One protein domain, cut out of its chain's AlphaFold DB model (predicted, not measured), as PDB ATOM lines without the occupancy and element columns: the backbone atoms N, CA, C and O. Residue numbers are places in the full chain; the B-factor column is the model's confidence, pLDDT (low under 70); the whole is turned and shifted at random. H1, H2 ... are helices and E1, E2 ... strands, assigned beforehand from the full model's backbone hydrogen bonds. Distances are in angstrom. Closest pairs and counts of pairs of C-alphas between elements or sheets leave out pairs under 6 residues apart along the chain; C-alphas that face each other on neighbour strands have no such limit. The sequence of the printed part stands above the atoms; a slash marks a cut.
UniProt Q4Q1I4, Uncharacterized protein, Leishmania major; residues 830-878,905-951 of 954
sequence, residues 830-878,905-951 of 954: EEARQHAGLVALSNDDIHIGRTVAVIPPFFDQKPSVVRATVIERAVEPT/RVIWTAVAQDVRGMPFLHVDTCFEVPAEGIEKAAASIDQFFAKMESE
ATOM      1  N   GLU A 830      -6.418   2.891 -32.011       92.94
ATOM      2  CA  GLU A 830      -5.636   3.630 -31.035       92.94
ATOM      3  C   GLU A 830      -4.864   2.674 -30.115       92.94
ATOM      4  O   GLU A 830      -3.655   2.835 -29.962       92.94
ATOM      5  N   GLU A 831      -5.513   1.634 -29.577       91.75
ATOM      6  CA  GLU A 831      -4.864   0.610 -28.742       91.75
ATOM      7  C   GLU A 831      -3.850  -0.225 -29.533       91.75
ATOM      8  O   GLU A 831      -2.731  -0.429 -29.064       91.75
ATOM      9  N   ALA A 832      -4.185  -0.656 -30.754       93.25
ATOM     10  CA  ALA A 832      -3.265  -1.404 -31.617       93.25
ATOM     11  C   ALA A 832      -1.993  -0.592 -31.935       93.25
ATOM     12  O   ALA A 832      -0.875  -1.119 -31.894       93.25
ATOM     13  N   ARG A 833      -2.151   0.717 -32.173       95.56
ATOM     14  CA  ARG A 833      -1.036   1.650 -32.368       95.56
ATOM     15  C   ARG A 833      -0.238   1.881 -31.085       95.56
ATOM     16  O   ARG A 833       0.988   1.890 -31.137       95.56
ATOM     17  N   GLN A 834      -0.910   2.079 -29.952       94.88
ATOM     18  CA  GLN A 834      -0.272   2.386 -28.670       94.88
ATOM     19  C   GLN A 834       0.501   1.194 -28.092       94.88
ATOM     20  O   GLN A 834       1.577   1.388 -27.529       94.88
ATOM     21  N   HIS A 835      -0.038  -0.021 -28.215       92.56
ATOM     22  CA  HIS A 835       0.518  -1.205 -27.564       92.56
ATOM     23  C   HIS A 835       1.428  -2.037 -28.467       92.56
ATOM     24  O   HIS A 835       2.404  -2.577 -27.961       92.56
ATOM     25  N   ALA A 836       1.172  -2.105 -29.779       91.56
ATOM     26  CA  ALA A 836       1.961  -2.917 -30.713       91.56
ATOM     27  C   ALA A 836       2.604  -2.129 -31.868       91.56
ATOM     28  O   ALA A 836       3.184  -2.730 -32.771       91.56
ATOM     29  N   GLY A 837       2.499  -0.795 -31.873       94.81
ATOM     30  CA  GLY A 837       3.061   0.050 -32.934       94.81
ATOM     31  C   GLY A 837       2.379  -0.111 -34.298       94.81
ATOM     32  O   GLY A 837       2.897   0.378 -35.300       94.81
ATOM     33  N   LEU A 838       1.228  -0.789 -34.357       96.69
ATOM     34  CA  LEU A 838       0.534  -1.096 -35.604       96.69
ATOM     35  C   LEU A 838      -0.157   0.153 -36.168       96.69
ATOM     36  O   LEU A 838      -0.999   0.770 -35.517       96.69
ATOM     37  N   VAL A 839       0.180   0.520 -37.404       97.38
ATOM     38  CA  VAL A 839      -0.432   1.654 -38.110       97.38
ATOM     39  C   VAL A 839      -1.604   1.142 -38.943       97.38
ATOM     40  O   VAL A 839      -1.412   0.328 -39.842       97.38
ATOM     41  N   ALA A 840      -2.824   1.589 -38.640       96.50
ATOM     42  CA  ALA A 840      -4.006   1.225 -39.420       96.50
ATOM     43  C   ALA A 840      -3.928   1.832 -40.832       96.50
ATOM     44  O   ALA A 840      -3.689   3.032 -40.980       96.50
ATOM     45  N   LEU A 841      -4.143   1.009 -41.859       96.62
ATOM     46  CA  LEU A 841      -4.193   1.448 -43.254       96.62
ATOM     47  C   LEU A 841      -5.552   2.092 -43.559       96.62
ATOM     48  O   LEU A 841      -6.579   1.670 -43.019       96.62
ATOM     49  N   SER A 842      -5.584   3.089 -44.450       95.56
ATOM     50  CA  SER A 842      -6.862   3.601 -44.948       95.56
ATOM     51  C   SER A 842      -7.521   2.577 -45.883       95.56
ATOM     52  O   SER A 842      -6.849   1.750 -46.503       95.56
ATOM     53  N   ASN A 843      -8.847   2.645 -46.029       93.75
ATOM     54  CA  ASN A 843      -9.584   1.746 -46.927       93.75
ATOM     55  C   ASN A 843      -9.214   1.907 -48.414       93.75
ATOM     56  O   ASN A 843      -9.574   1.042 -49.213       93.75
ATOM     57  N   ASP A 844      -8.518   2.986 -48.778       93.75
ATOM     58  CA  ASP A 844      -8.075   3.254 -50.148       93.75
ATOM     59  C   ASP A 844      -6.621   2.800 -50.384       93.75
ATOM     60  O   ASP A 844      -6.246   2.493 -51.514       93.75
ATOM     61  N   ASP A 845      -5.823   2.646 -49.318       94.44
ATOM     62  CA  ASP A 845      -4.479   2.050 -49.376       94.44
ATOM     63  C   ASP A 845      -4.516   0.514 -49.507       94.44
ATOM     64  O   ASP A 845      -3.561  -0.119 -49.985       94.44
ATOM     65  N   ILE A 846      -5.596  -0.115 -49.040       95.25
ATOM     66  CA  ILE A 846      -5.754  -1.571 -49.027       95.25
ATOM     67  C   ILE A 846      -6.263  -2.051 -50.396       95.25
ATOM     68  O   ILE A 846      -7.324  -1.653 -50.872       95.25
ATOM     69  N   HIS A 847      -5.519  -2.967 -51.016       94.06
ATOM     70  CA  HIS A 847      -5.875  -3.592 -52.289       94.06
ATOM     71  C   HIS A 847      -5.728  -5.116 -52.220       94.06
ATOM     72  O   HIS A 847      -4.957  -5.651 -51.424       94.06
ATOM     73  N   ILE A 848      -6.470  -5.822 -53.075       90.75
ATOM     74  CA  ILE A 848      -6.379  -7.281 -53.211       90.75
ATOM     75  C   ILE A 848      -4.953  -7.657 -53.648       90.75
ATOM     76  O   ILE A 848      -4.390  -7.041 -54.549       90.75
ATOM     77  N   GLY A 849      -4.364  -8.646 -52.979       87.00
ATOM     78  CA  GLY A 849      -2.959  -9.034 -53.095       87.00
ATOM     79  C   GLY A 849      -2.023  -8.344 -52.094       87.00
ATOM     80  O   GLY A 849      -0.914  -8.838 -51.883       87.00
ATOM     81  N   ARG A 850      -2.439  -7.255 -51.422       96.88
ATOM     82  CA  ARG A 850      -1.592  -6.576 -50.426       96.88
ATOM     83  C   ARG A 850      -1.374  -7.474 -49.209       96.88
ATOM     84  O   ARG A 850      -2.327  -8.002 -48.637       96.88
ATOM     85  N   THR A 851      -0.115  -7.602 -48.793       96.00
ATOM     86  CA  THR A 851       0.233  -8.201 -47.497       96.00
ATOM     87  C   THR A 851       0.066  -7.149 -46.400       96.00
ATOM     88  O   THR A 851       0.573  -6.035 -46.520       96.00
ATOM     89  N   VAL A 852      -0.665  -7.506 -45.350       97.62
ATOM     90  CA  VAL A 852      -1.061  -6.655 -44.221       97.62
ATOM     91  C   VAL A 852      -0.845  -7.407 -42.905       97.62
ATOM     92  O   VAL A 852      -0.749  -8.637 -42.893       97.62
ATOM     93  N   ALA A 853      -0.770  -6.679 -41.795       96.81
ATOM     94  CA  ALA A 853      -0.918  -7.253 -40.464       96.81
ATOM     95  C   ALA A 853      -2.401  -7.225 -40.057       96.81
ATOM     96  O   ALA A 853      -3.115  -6.255 -40.325       96.81
ATOM     97  N   VAL A 854      -2.871  -8.301 -39.429       94.19
ATOM     98  CA  VAL A 854      -4.258  -8.460 -38.971       94.19
ATOM     99  C   VAL A 854      -4.256  -8.953 -37.529       94.19
ATOM    100  O   VAL A 854      -3.446  -9.804 -37.172       94.19
ATOM    101  N   ILE A 855      -5.177  -8.432 -36.721       91.69
ATOM    102  CA  ILE A 855      -5.459  -8.909 -35.365       91.69
ATOM    103  C   ILE A 855      -6.723  -9.779 -35.464       91.69
ATOM    104  O   ILE A 855      -7.778  -9.240 -35.807       91.69
ATOM    105  N   PRO A 856      -6.654 -11.110 -35.269       84.31
ATOM    106  CA  PRO A 856      -7.839 -11.960 -35.305       84.31
ATOM    107  C   PRO A 856      -8.787 -11.644 -34.132       84.31
ATOM    108  O   PRO A 856      -8.312 -11.377 -33.031       84.31
ATOM    109  N   PRO A 857     -10.118 -11.752 -34.301       68.94
ATOM    110  CA  PRO A 857     -11.088 -11.480 -33.230       68.94
ATOM    111  C   PRO A 857     -11.178 -12.586 -32.150       68.94
ATOM    112  O   PRO A 857     -12.114 -12.594 -31.359       68.94
ATOM    113  N   PHE A 858     -10.236 -13.538 -32.122       66.31
ATOM    114  CA  PHE A 858     -10.207 -14.683 -31.203       66.31
ATOM    115  C   PHE A 858      -8.887 -14.693 -30.419       66.31
ATOM    116  O   PHE A 858      -7.837 -14.969 -30.999       66.31
ATOM    117  N   PHE A 859      -8.936 -14.428 -29.112       51.97
ATOM    118  CA  PHE A 859      -7.735 -14.197 -28.294       51.97
ATOM    119  C   PHE A 859      -6.865 -15.433 -28.021       51.97
ATOM    120  O   PHE A 859      -5.666 -15.289 -27.802       51.97
ATOM    121  N   ASP A 860      -7.416 -16.647 -28.098       57.12
ATOM    122  CA  ASP A 860      -6.633 -17.879 -27.894       57.12
ATOM    123  C   ASP A 860      -5.704 -18.214 -29.075       57.12
ATOM    124  O   ASP A 860      -4.900 -19.151 -29.012       57.12
ATOM    125  N   GLN A 861      -5.812 -17.481 -30.189       58.53
ATOM    126  CA  GLN A 861      -4.990 -17.710 -31.372       58.53
ATOM    127  C   GLN A 861      -3.610 -17.081 -31.205       58.53
ATOM    128  O   GLN A 861      -3.401 -15.914 -31.516       58.53
ATOM    129  N   LYS A 862      -2.629 -17.891 -30.798       63.19
ATOM    130  CA  LYS A 862      -1.216 -17.516 -30.920       63.19
ATOM    131  C   LYS A 862      -0.722 -17.783 -32.349       63.19
ATOM    132  O   LYS A 862      -0.803 -18.933 -32.790       63.19
ATOM    133  N   PRO A 863      -0.173 -16.782 -33.064       71.12
ATOM    134  CA  PRO A 863       0.097 -15.405 -32.623       71.12
ATOM    135  C   PRO A 863      -1.110 -14.451 -32.770       71.12
ATOM    136  O   PRO A 863      -1.774 -14.457 -33.805       71.12
ATOM    137  N   SER A 864      -1.318 -13.555 -31.793       85.38
ATOM    138  CA  SER A 864      -2.435 -12.580 -31.788       85.38
ATOM    139  C   SER A 864      -2.347 -11.488 -32.863       85.38
ATOM    140  O   SER A 864      -3.285 -10.717 -33.058       85.38
ATOM    141  N   VAL A 865      -1.221 -11.397 -33.574       92.06
ATOM    142  CA  VAL A 865      -1.074 -10.599 -34.796       92.06
ATOM    143  C   VAL A 865      -0.515 -11.523 -35.869       92.06
ATOM    144  O   VAL A 865       0.511 -12.169 -35.664       92.06
ATOM    145  N   VAL A 866      -1.184 -11.584 -37.018       92.31
ATOM    146  CA  VAL A 866      -0.826 -12.473 -38.130       92.31
ATOM    147  C   VAL A 866      -0.503 -11.680 -39.389       92.31
ATOM    148  O   VAL A 866      -1.110 -10.645 -39.674       92.31
ATOM    149  N   ARG A 867       0.434 -12.199 -40.187       94.94
ATOM    150  CA  ARG A 867       0.640 -11.741 -41.563       94.94
ATOM    151  C   ARG A 867      -0.461 -12.321 -42.435       94.94
ATOM    152  O   ARG A 867      -0.661 -13.534 -42.422       94.94
ATOM    153  N   ALA A 868      -1.152 -11.489 -43.207       94.19
ATOM    154  CA  ALA A 868      -2.212 -11.945 -44.095       94.19
ATOM    155  C   ALA A 868      -2.180 -11.244 -45.460       94.19
ATOM    156  O   ALA A 868      -1.783 -10.087 -45.566       94.19
ATOM    157  N   THR A 869      -2.631 -11.931 -46.508       94.44
ATOM    158  CA  THR A 869      -2.867 -11.338 -47.834       94.44
ATOM    159  C   THR A 869      -4.343 -11.025 -47.999       94.44
ATOM    160  O   THR A 869      -5.172 -11.929 -47.900       94.44
ATOM    161  N   VAL A 870      -4.684  -9.771 -48.294       94.56
ATOM    162  CA  VAL A 870      -6.063  -9.379 -48.623       94.56
ATOM    163  C   VAL A 870      -6.473 -10.016 -49.948       94.56
ATOM    164  O   VAL A 870      -5.756  -9.910 -50.939       94.56
ATOM    165  N   ILE A 871      -7.629 -10.671 -49.984       89.31
ATOM    166  CA  ILE A 871      -8.144 -11.395 -51.159       89.31
ATOM    167  C   ILE A 871      -9.525 -10.911 -51.616       89.31
ATOM    168  O   ILE A 871      -9.961 -11.262 -52.709       89.31
ATOM    169  N   GLU A 872     -10.218 -10.109 -50.807       92.00
ATOM    170  CA  GLU A 872     -11.565  -9.618 -51.103       92.00
ATOM    171  C   GLU A 872     -11.854  -8.324 -50.334       92.00
ATOM    172  O   GLU A 872     -11.407  -8.158 -49.196       92.00
ATOM    173  N   ARG A 873     -12.653  -7.444 -50.944       95.44
ATOM    174  CA  ARG A 873     -13.239  -6.254 -50.320       95.44
ATOM    175  C   ARG A 873     -14.756  -6.379 -50.395       95.44
ATOM    176  O   ARG A 873     -15.303  -6.408 -51.494       95.44
ATOM    177  N   ALA A 874     -15.423  -6.414 -49.252       91.06
ATOM    178  CA  ALA A 874     -16.864  -6.243 -49.148       91.06
ATOM    179  C   ALA A 874     -17.160  -4.824 -48.647       91.06
ATOM    180  O   ALA A 874     -16.517  -4.336 -47.719       91.06
ATOM    181  N   VAL A 875     -18.128  -4.153 -49.266       93.31
ATOM    182  CA  VAL A 875     -18.680  -2.891 -48.762       93.31
ATOM    183  C   VAL A 875     -20.097  -3.205 -48.316       93.31
ATOM    184  O   VAL A 875     -20.957  -3.471 -49.155       93.31
ATOM    185  N   GLU A 876     -20.325  -3.239 -47.007       86.88
ATOM    186  CA  GLU A 876     -21.670  -3.389 -46.464       86.88
ATOM    187  C   GLU A 876     -22.398  -2.045 -46.630       86.88
ATOM    188  O   GLU A 876     -21.886  -1.013 -46.178       86.88
ATOM    189  N   PRO A 877     -23.571  -2.009 -47.291       77.94
ATOM    190  CA  PRO A 877     -24.395  -0.815 -47.278       77.94
ATOM    191  C   PRO A 877     -24.823  -0.549 -45.834       77.94
ATOM    192  O   PRO A 877     -25.363  -1.425 -45.159       77.94
ATOM    193  N   THR A 878     -24.569   0.662 -45.343       71.69
ATOM    194  CA  THR A 878     -25.041   1.084 -44.022       71.69
ATOM    195  C   THR A 878     -26.556   1.288 -44.097       71.69
ATOM    196  O   THR A 878     -27.017   2.395 -44.370       71.69
ATOM    197  N   ARG A 905     -19.476   0.803 -44.258       90.50
ATOM    198  CA  ARG A 905     -18.600  -0.145 -43.564       90.50
ATOM    199  C   ARG A 905     -17.901  -1.032 -44.593       90.50
ATOM    200  O   ARG A 905     -18.543  -1.664 -45.427       90.50
ATOM    201  N   VAL A 906     -16.576  -1.088 -44.529       93.44
ATOM    202  CA  VAL A 906     -15.765  -1.958 -45.388       93.44
ATOM    203  C   VAL A 906     -15.273  -3.133 -44.552       93.44
ATOM    204  O   VAL A 906     -14.706  -2.928 -43.483       93.44
ATOM    205  N   ILE A 907     -15.494  -4.348 -45.045       94.06
ATOM    206  CA  ILE A 907     -14.971  -5.587 -44.469       94.06
ATOM    207  C   ILE A 907     -14.003  -6.200 -45.477       94.06
ATOM    208  O   ILE A 907     -14.313  -6.364 -46.658       94.06
ATOM    209  N   TRP A 908     -12.821  -6.556 -45.001       95.31
ATOM    210  CA  TRP A 908     -11.756  -7.161 -45.782       95.31
ATOM    211  C   TRP A 908     -11.685  -8.653 -45.480       95.31
ATOM    212  O   TRP A 908     -11.648  -9.045 -44.313       95.31
ATOM    213  N   THR A 909     -11.634  -9.489 -46.520       90.88
ATOM    214  CA  THR A 909     -11.262 -10.900 -46.352       90.88
ATOM    215  C   THR A 909      -9.769 -11.040 -46.621       90.88
ATOM    216  O   THR A 909      -9.301 -10.658 -47.697       90.88
ATOM    217  N   ALA A 910      -9.022 -11.614 -45.682       93.56
ATOM    218  CA  ALA A 910      -7.587 -11.852 -45.810       93.56
ATOM    219  C   ALA A 910      -7.216 -13.302 -45.460       93.56
ATOM    220  O   ALA A 910      -7.892 -13.945 -44.664       93.56
ATOM    221  N   VAL A 911      -6.151 -13.840 -46.055       87.50
ATOM    222  CA  VAL A 911      -5.641 -15.197 -45.783       87.50
ATOM    223  C   VAL A 911      -4.348 -15.091 -44.993       87.50
ATOM    224  O   VAL A 911      -3.395 -14.492 -45.491       87.50
ATOM    225  N   ALA A 912      -4.302 -15.665 -43.788       90.50
ATOM    226  CA  ALA A 912      -3.078 -15.727 -42.993       90.50
ATOM    227  C   ALA A 912      -1.987 -16.539 -43.724       90.50
ATOM    228  O   ALA A 912      -2.260 -17.627 -44.229       90.50
ATOM    229  N   GLN A 913      -0.764 -16.008 -43.797       82.31
ATOM    230  CA  GLN A 913       0.341 -16.617 -44.552       82.31
ATOM    231  C   GLN A 913       1.056 -17.727 -43.766       82.31
ATOM    232  O   GLN A 913       1.411 -18.752 -44.344       82.31
ATOM    233  N   ASP A 914       1.210 -17.550 -42.449       71.12
ATOM    234  CA  ASP A 914       2.145 -18.340 -41.629       71.12
ATOM    235  C   ASP A 914       1.463 -19.205 -40.542       71.12
ATOM    236  O   ASP A 914       2.129 -19.810 -39.702       71.12
ATOM    237  N   VAL A 915       0.127 -19.310 -40.554       61.38
ATOM    238  CA  VAL A 915      -0.651 -20.071 -39.554       61.38
ATOM    239  C   VAL A 915      -1.098 -21.421 -40.122       61.38
ATOM    240  O   VAL A 915      -1.948 -21.500 -41.011       61.38
ATOM    241  N   ARG A 916      -0.564 -22.530 -39.587       45.91
ATOM    242  CA  ARG A 916      -0.986 -23.882 -39.994       45.91
ATOM    243  C   ARG A 916      -2.413 -24.184 -39.523       45.91
ATOM    244  O   ARG A 916      -2.631 -24.502 -38.361       45.91
ATOM    245  N   GLY A 917      -3.356 -24.214 -40.465       52.53
ATOM    246  CA  GLY A 917      -4.662 -24.863 -40.287       52.53
ATOM    247  C   GLY A 917      -5.853 -23.950 -39.984       52.53
ATOM    248  O   GLY A 917      -6.949 -24.473 -39.788       52.53
ATOM    249  N   MET A 918      -5.695 -22.624 -39.990       58.97
ATOM    250  CA  MET A 918      -6.812 -21.681 -39.816       58.97
ATOM    251  C   MET A 918      -6.641 -20.397 -40.663       58.97
ATOM    252  O   MET A 918      -5.581 -20.220 -41.257       58.97
ATOM    253  N   PRO A 919      -7.716 -19.623 -40.928       65.44
ATOM    254  CA  PRO A 919      -8.238 -19.597 -42.291       65.44
ATOM    255  C   PRO A 919      -8.415 -18.163 -42.831       65.44
ATOM    256  O   PRO A 919      -7.743 -17.226 -42.417       65.44
ATOM    257  N   PHE A 920      -9.342 -18.007 -43.777       75.75
ATOM    258  CA  PHE A 920      -9.917 -16.733 -44.201       75.75
ATOM    259  C   PHE A 920     -10.376 -15.919 -42.975       75.75
ATOM    260  O   PHE A 920     -11.242 -16.364 -42.223       75.75
ATOM    261  N   LEU A 921      -9.795 -14.735 -42.792       87.19
ATOM    262  CA  LEU A 921     -10.118 -13.759 -41.753       87.19
ATOM    263  C   LEU A 921     -11.024 -12.686 -42.351       87.19
ATOM    264  O   LEU A 921     -10.700 -12.156 -43.411       87.19
ATOM    265  N   HIS A 922     -12.112 -12.338 -41.668       89.44
ATOM    266  CA  HIS A 922     -12.955 -11.192 -42.013       89.44
ATOM    267  C   HIS A 922     -12.731 -10.092 -40.974       89.44
ATOM    268  O   HIS A 922     -13.041 -10.299 -39.802       89.44
ATOM    269  N   VAL A 923     -12.169  -8.954 -41.388       91.06
ATOM    270  CA  VAL A 923     -11.795  -7.849 -40.488       91.06
ATOM    271  C   VAL A 923     -12.172  -6.489 -41.069       91.06
ATOM    272  O   VAL A 923     -12.140  -6.295 -42.281       91.06
ATOM    273  N   ASP A 924     -12.523  -5.529 -40.213       92.38
ATOM    274  CA  ASP A 924     -12.863  -4.159 -40.632       92.38
ATOM    275  C   ASP A 924     -11.649  -3.215 -40.719       92.38
ATOM    276  O   ASP A 924     -11.734  -2.115 -41.269       92.38
ATOM    277  N   THR A 925     -10.505  -3.653 -40.191       94.50
ATOM    278  CA  THR A 925      -9.272  -2.875 -40.106       94.50
ATOM    279  C   THR A 925      -8.082  -3.769 -40.446       94.50
ATOM    280  O   THR A 925      -7.896  -4.834 -39.859       94.50
ATOM    281  N   CYS A 926      -7.253  -3.319 -41.388       96.31
ATOM    282  CA  CYS A 926      -5.950  -3.912 -41.677       96.31
ATOM    283  C   CYS A 926      -4.844  -2.940 -41.259       96.31
ATOM    284  O   CYS A 926      -5.002  -1.723 -41.369       96.31
ATOM    285  N   PHE A 927      -3.711  -3.479 -40.823       97.75
ATOM    286  CA  PHE A 927      -2.561  -2.701 -40.378       97.75
ATOM    287  C   PHE A 927      -1.385  -2.862 -41.343       97.75
ATOM    288  O   PHE A 927      -1.264  -3.861 -42.059       97.75
ATOM    289  N   GLU A 928      -0.499  -1.872 -41.370       97.56
ATOM    290  CA  GLU A 928       0.793  -1.997 -42.030       97.56
ATOM    291  C   GLU A 928       1.621  -3.103 -41.359       97.56
ATOM    292  O   GLU A 928       1.569  -3.290 -40.143       97.56
ATOM    293  N   VAL A 929       2.372  -3.865 -42.159       96.44
ATOM    294  CA  VAL A 929       3.280  -4.893 -41.638       96.44
ATOM    295  C   VAL A 929       4.433  -4.189 -40.912       96.44
ATOM    296  O   VAL A 929       5.197  -3.484 -41.572       96.44
ATOM    297  N   PRO A 930       4.593  -4.360 -39.586       95.62
ATOM    298  CA  PRO A 930       5.614  -3.646 -38.827       95.62
ATOM    299  C   PRO A 930       7.021  -4.030 -39.297       95.62
ATOM    300  O   PRO A 930       7.350  -5.210 -39.428       95.62
ATOM    301  N   ALA A 931       7.874  -3.021 -39.500       92.75
ATOM    302  CA  ALA A 931       9.262  -3.206 -39.934       92.75
ATOM    303  C   ALA A 931      10.112  -4.014 -38.932       92.75
ATOM    304  O   ALA A 931      11.110  -4.616 -39.314       92.75
ATOM    305  N   GLU A 932       9.703  -4.052 -37.660       91.12
ATOM    306  CA  GLU A 932      10.363  -4.806 -36.587       91.12
ATOM    307  C   GLU A 932       9.960  -6.295 -36.517       91.12
ATOM    308  O   GLU A 932      10.439  -7.008 -35.637       91.12
ATOM    309  N   GLY A 933       9.088  -6.767 -37.416       92.06
ATOM    310  CA  GLY A 933       8.560  -8.136 -37.418       92.06
ATOM    311  C   GLY A 933       7.174  -8.255 -36.774       92.06
ATOM    312  O   GLY A 933       6.811  -7.510 -35.861       92.06
ATOM    313  N   ILE A 934       6.372  -9.200 -37.270       93.88
ATOM    314  CA  ILE A 934       4.992  -9.422 -36.801       93.88
ATOM    315  C   ILE A 934       4.974 -10.161 -35.463       93.88
ATOM    316  O   ILE A 934       4.100  -9.927 -34.639       93.88
ATOM    317  N   GLU A 935       5.992 -10.974 -35.209       93.38
ATOM    318  CA  GLU A 935       6.227 -11.715 -33.975       93.38
ATOM    319  C   GLU A 935       6.360 -10.766 -32.776       93.38
ATOM    320  O   GLU A 935       5.817 -11.033 -31.704       93.38
ATOM    321  N   LYS A 936       7.029  -9.620 -32.970       93.94
ATOM    322  CA  LYS A 936       7.179  -8.582 -31.942       93.94
ATOM    323  C   LYS A 936       5.846  -7.891 -31.654       93.94
ATOM    324  O   LYS A 936       5.480  -7.751 -30.492       93.94
ATOM    325  N   ALA A 937       5.091  -7.527 -32.695       93.94
ATOM    326  CA  ALA A 937       3.756  -6.947 -32.538       93.94
ATOM    327  C   ALA A 937       2.773  -7.925 -31.870       93.94
ATOM    328  O   ALA A 937       2.032  -7.526 -30.973       93.94
ATOM    329  N   ALA A 938       2.812  -9.210 -32.240       91.81
ATOM    330  CA  ALA A 938       2.038 -10.268 -31.597       91.81
ATOM    331  C   ALA A 938       2.381 -10.393 -30.109       91.81
ATOM    332  O   ALA A 938       1.481 -10.333 -29.280       91.81
ATOM    333  N   ALA A 939       3.668 -10.468 -29.756       92.19
ATOM    334  CA  ALA A 939       4.106 -10.529 -28.363       92.19
ATOM    335  C   ALA A 939       3.680  -9.292 -27.547       92.19
ATOM    336  O   ALA A 939       3.339  -9.417 -26.371       92.19
ATOM    337  N   SER A 940       3.656  -8.101 -28.156       93.69
ATOM    338  CA  SER A 940       3.163  -6.883 -27.506       93.69
ATOM    339  C   SER A 940       1.644  -6.882 -27.285       93.69
ATOM    340  O   SER A 940       1.194  -6.435 -26.229       93.69
ATOM    341  N   ILE A 941       0.852  -7.416 -28.225       90.62
ATOM    342  CA  ILE A 941      -0.596  -7.623 -28.036       90.62
ATOM    343  C   ILE A 941      -0.865  -8.704 -26.973       90.62
ATOM    344  O   ILE A 941      -1.664  -8.471 -26.066       90.62
ATOM    345  N   ASP A 942      -0.148  -9.832 -27.010       88.94
ATOM    346  CA  ASP A 942      -0.221 -10.887 -25.987       88.94
ATOM    347  C   ASP A 942       0.071 -10.317 -24.586       88.94
ATOM    348  O   ASP A 942      -0.645 -10.599 -23.624       88.94
ATOM    349  N   GLN A 943       1.102  -9.470 -24.461       89.56
ATOM    350  CA  GLN A 943       1.461  -8.822 -23.197       89.56
ATOM    351  C   GLN A 943       0.406  -7.805 -22.735       89.56
ATOM    352  O   GLN A 943       0.164  -7.685 -21.532       89.56
ATOM    353  N   PHE A 944      -0.232  -7.080 -23.659       88.06
ATOM    354  CA  PHE A 944      -1.341  -6.176 -23.347       88.06
ATOM    355  C   PHE A 944      -2.540  -6.935 -22.757       88.06
ATOM    356  O   PHE A 944      -3.051  -6.538 -21.707       88.06
ATOM    357  N   PHE A 945      -2.934  -8.063 -23.357       83.25
ATOM    358  CA  PHE A 945      -4.020  -8.891 -22.828       83.25
ATOM    359  C   PHE A 945      -3.667  -9.554 -21.499       83.25
ATOM    360  O   PHE A 945      -4.425  -9.408 -20.540       83.25
ATOM    361  N   ALA A 946      -2.482 -10.160 -21.385       84.56
ATOM    362  CA  ALA A 946      -2.005 -10.725 -20.121       84.56
ATOM    363  C   ALA A 946      -1.970  -9.672 -18.995       84.56
ATOM    364  O   ALA A 946      -2.235  -9.983 -17.833       84.56
ATOM    365  N   LYS A 947      -1.694  -8.400 -19.326       85.75
ATOM    366  CA  LYS A 947      -1.787  -7.304 -18.360       85.75
ATOM    367  C   LYS A 947      -3.238  -7.018 -17.952       85.75
ATOM    368  O   LYS A 947      -3.488  -6.913 -16.752       85.75
ATOM    369  N   MET A 948      -4.182  -6.934 -18.896       80.81
ATOM    370  CA  MET A 948      -5.610  -6.740 -18.584       80.81
ATOM    371  C   MET A 948      -6.212  -7.884 -17.753       80.81
ATOM    372  O   MET A 948      -7.082  -7.633 -16.924       80.81
ATOM    373  N   GLU A 949      -5.748  -9.120 -17.935       78.75
ATOM    374  CA  GLU A 949      -6.130 -10.261 -17.089       78.75
ATOM    375  C   GLU A 949      -5.528 -10.175 -15.679       78.75
ATOM    376  O   GLU A 949      -6.130 -10.637 -14.709       78.75
ATOM    377  N   SER A 950      -4.343  -9.568 -15.552       78.12
ATOM    378  CA  SER A 950      -3.624  -9.438 -14.280       78.12
ATOM    379  C   SER A 950      -4.078  -8.277 -13.389       78.12
ATOM    380  O   SER A 950      -3.694  -8.253 -12.221       78.12
ATOM    381  N   GLU A 951      -4.858  -7.313 -13.899       79.81
ATOM    382  CA  GLU A 951      -5.358  -6.165 -13.126       79.81
ATOM    383  C   GLU A 951      -6.707  -6.509 -12.444       79.81
ATOM    384  O   GLU A 951      -7.749  -6.560 -13.107       79.81
TER     385      GLU A 951
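What this domain is: This is residues 830 to 878 and 905 to 951 of the 954 residues of an uncharacterized protein of Leishmania major (UniProt Q4Q1I4). Look for one strongly twisted and curled sheet of four strands, with two helices set crosswise to each other at one end of it. H2 starts at the sheet, which it only grazes with residues 934 to 938, and runs away from it until residues 946 to 951 stick out, while H1 packs on H2 and is not on the sheet. The 96 printed residues hold two named helices and four named strands, in the order H1, E1, E2, E3, E4, H2. The sheet's order is E1, E2, E3, E4, all antiparallel, and the class is mixed, helices and strands. The whole is compact, with a radius of gyration of the C-alphas of 13.2 A and spans of 39 by 30 by 25 A.

Where its parts are: Find C-alpha 830 at (-5.636, 3.630, -31.035); here H1 begins, and it runs 10.0 A to residue 836. After residues 837 to 850, a long stretch with no named element, you reach E1, residues 851 to 854, 9.6 A long. E2, residues 866 to 876, starts at C-alpha 866, (-0.826, -12.473, -38.130), and covers 24.2 A, bending by 77 degrees at residue 869. Past the cut come E3, residues 905 to 912, 22.0 A, and E4, residues 920 to 923, 9.8 A. H2, residues 934 to 950, runs 24.1 A and ends at C-alpha 950, (-3.624, -9.438, -14.280).

How they stand to each other: Start in the sheet at edge strand E1, which forms a hairpin with E2; N 852 and O 868 are 2.8 A apart, within hydrogen-bond range. E2 and E3 are antiparallel at 150 degrees, with N 871 and O 909 at 2.8 A and N 907 and O 874 at 2.9 A. E3 and edge strand E4 form a hairpin, where N 910 and O 921 are 2.9 A apart. From the sheet go to H2: its closest C-alphas to E2 are those of Ile 934 and Val 866, 6.7 A apart. H1 and H2 touch, their closest C-alphas being those of Ala 836 and Ala 937, 4.8 A; their lines stand at 71 degrees, only just about perpendicular. H1 is apart from E2, E3 and E4. In H1 and H2 every O i to N i+4 pair is within hydrogen-bond range.

The domain as a whole: The two C-alphas farthest apart are those of Gly 849 and Glu 951, at 40.1 A. Residues 879 to 904 are not printed, and C-alphas 878 and 905 are 6.6 A apart across this cut. The links H1 to E1 and E1 to E2 are long. The mean pLDDT of the printed part is 87.1, and it falls under 70 at residues 857 to 862 and 915 to 919.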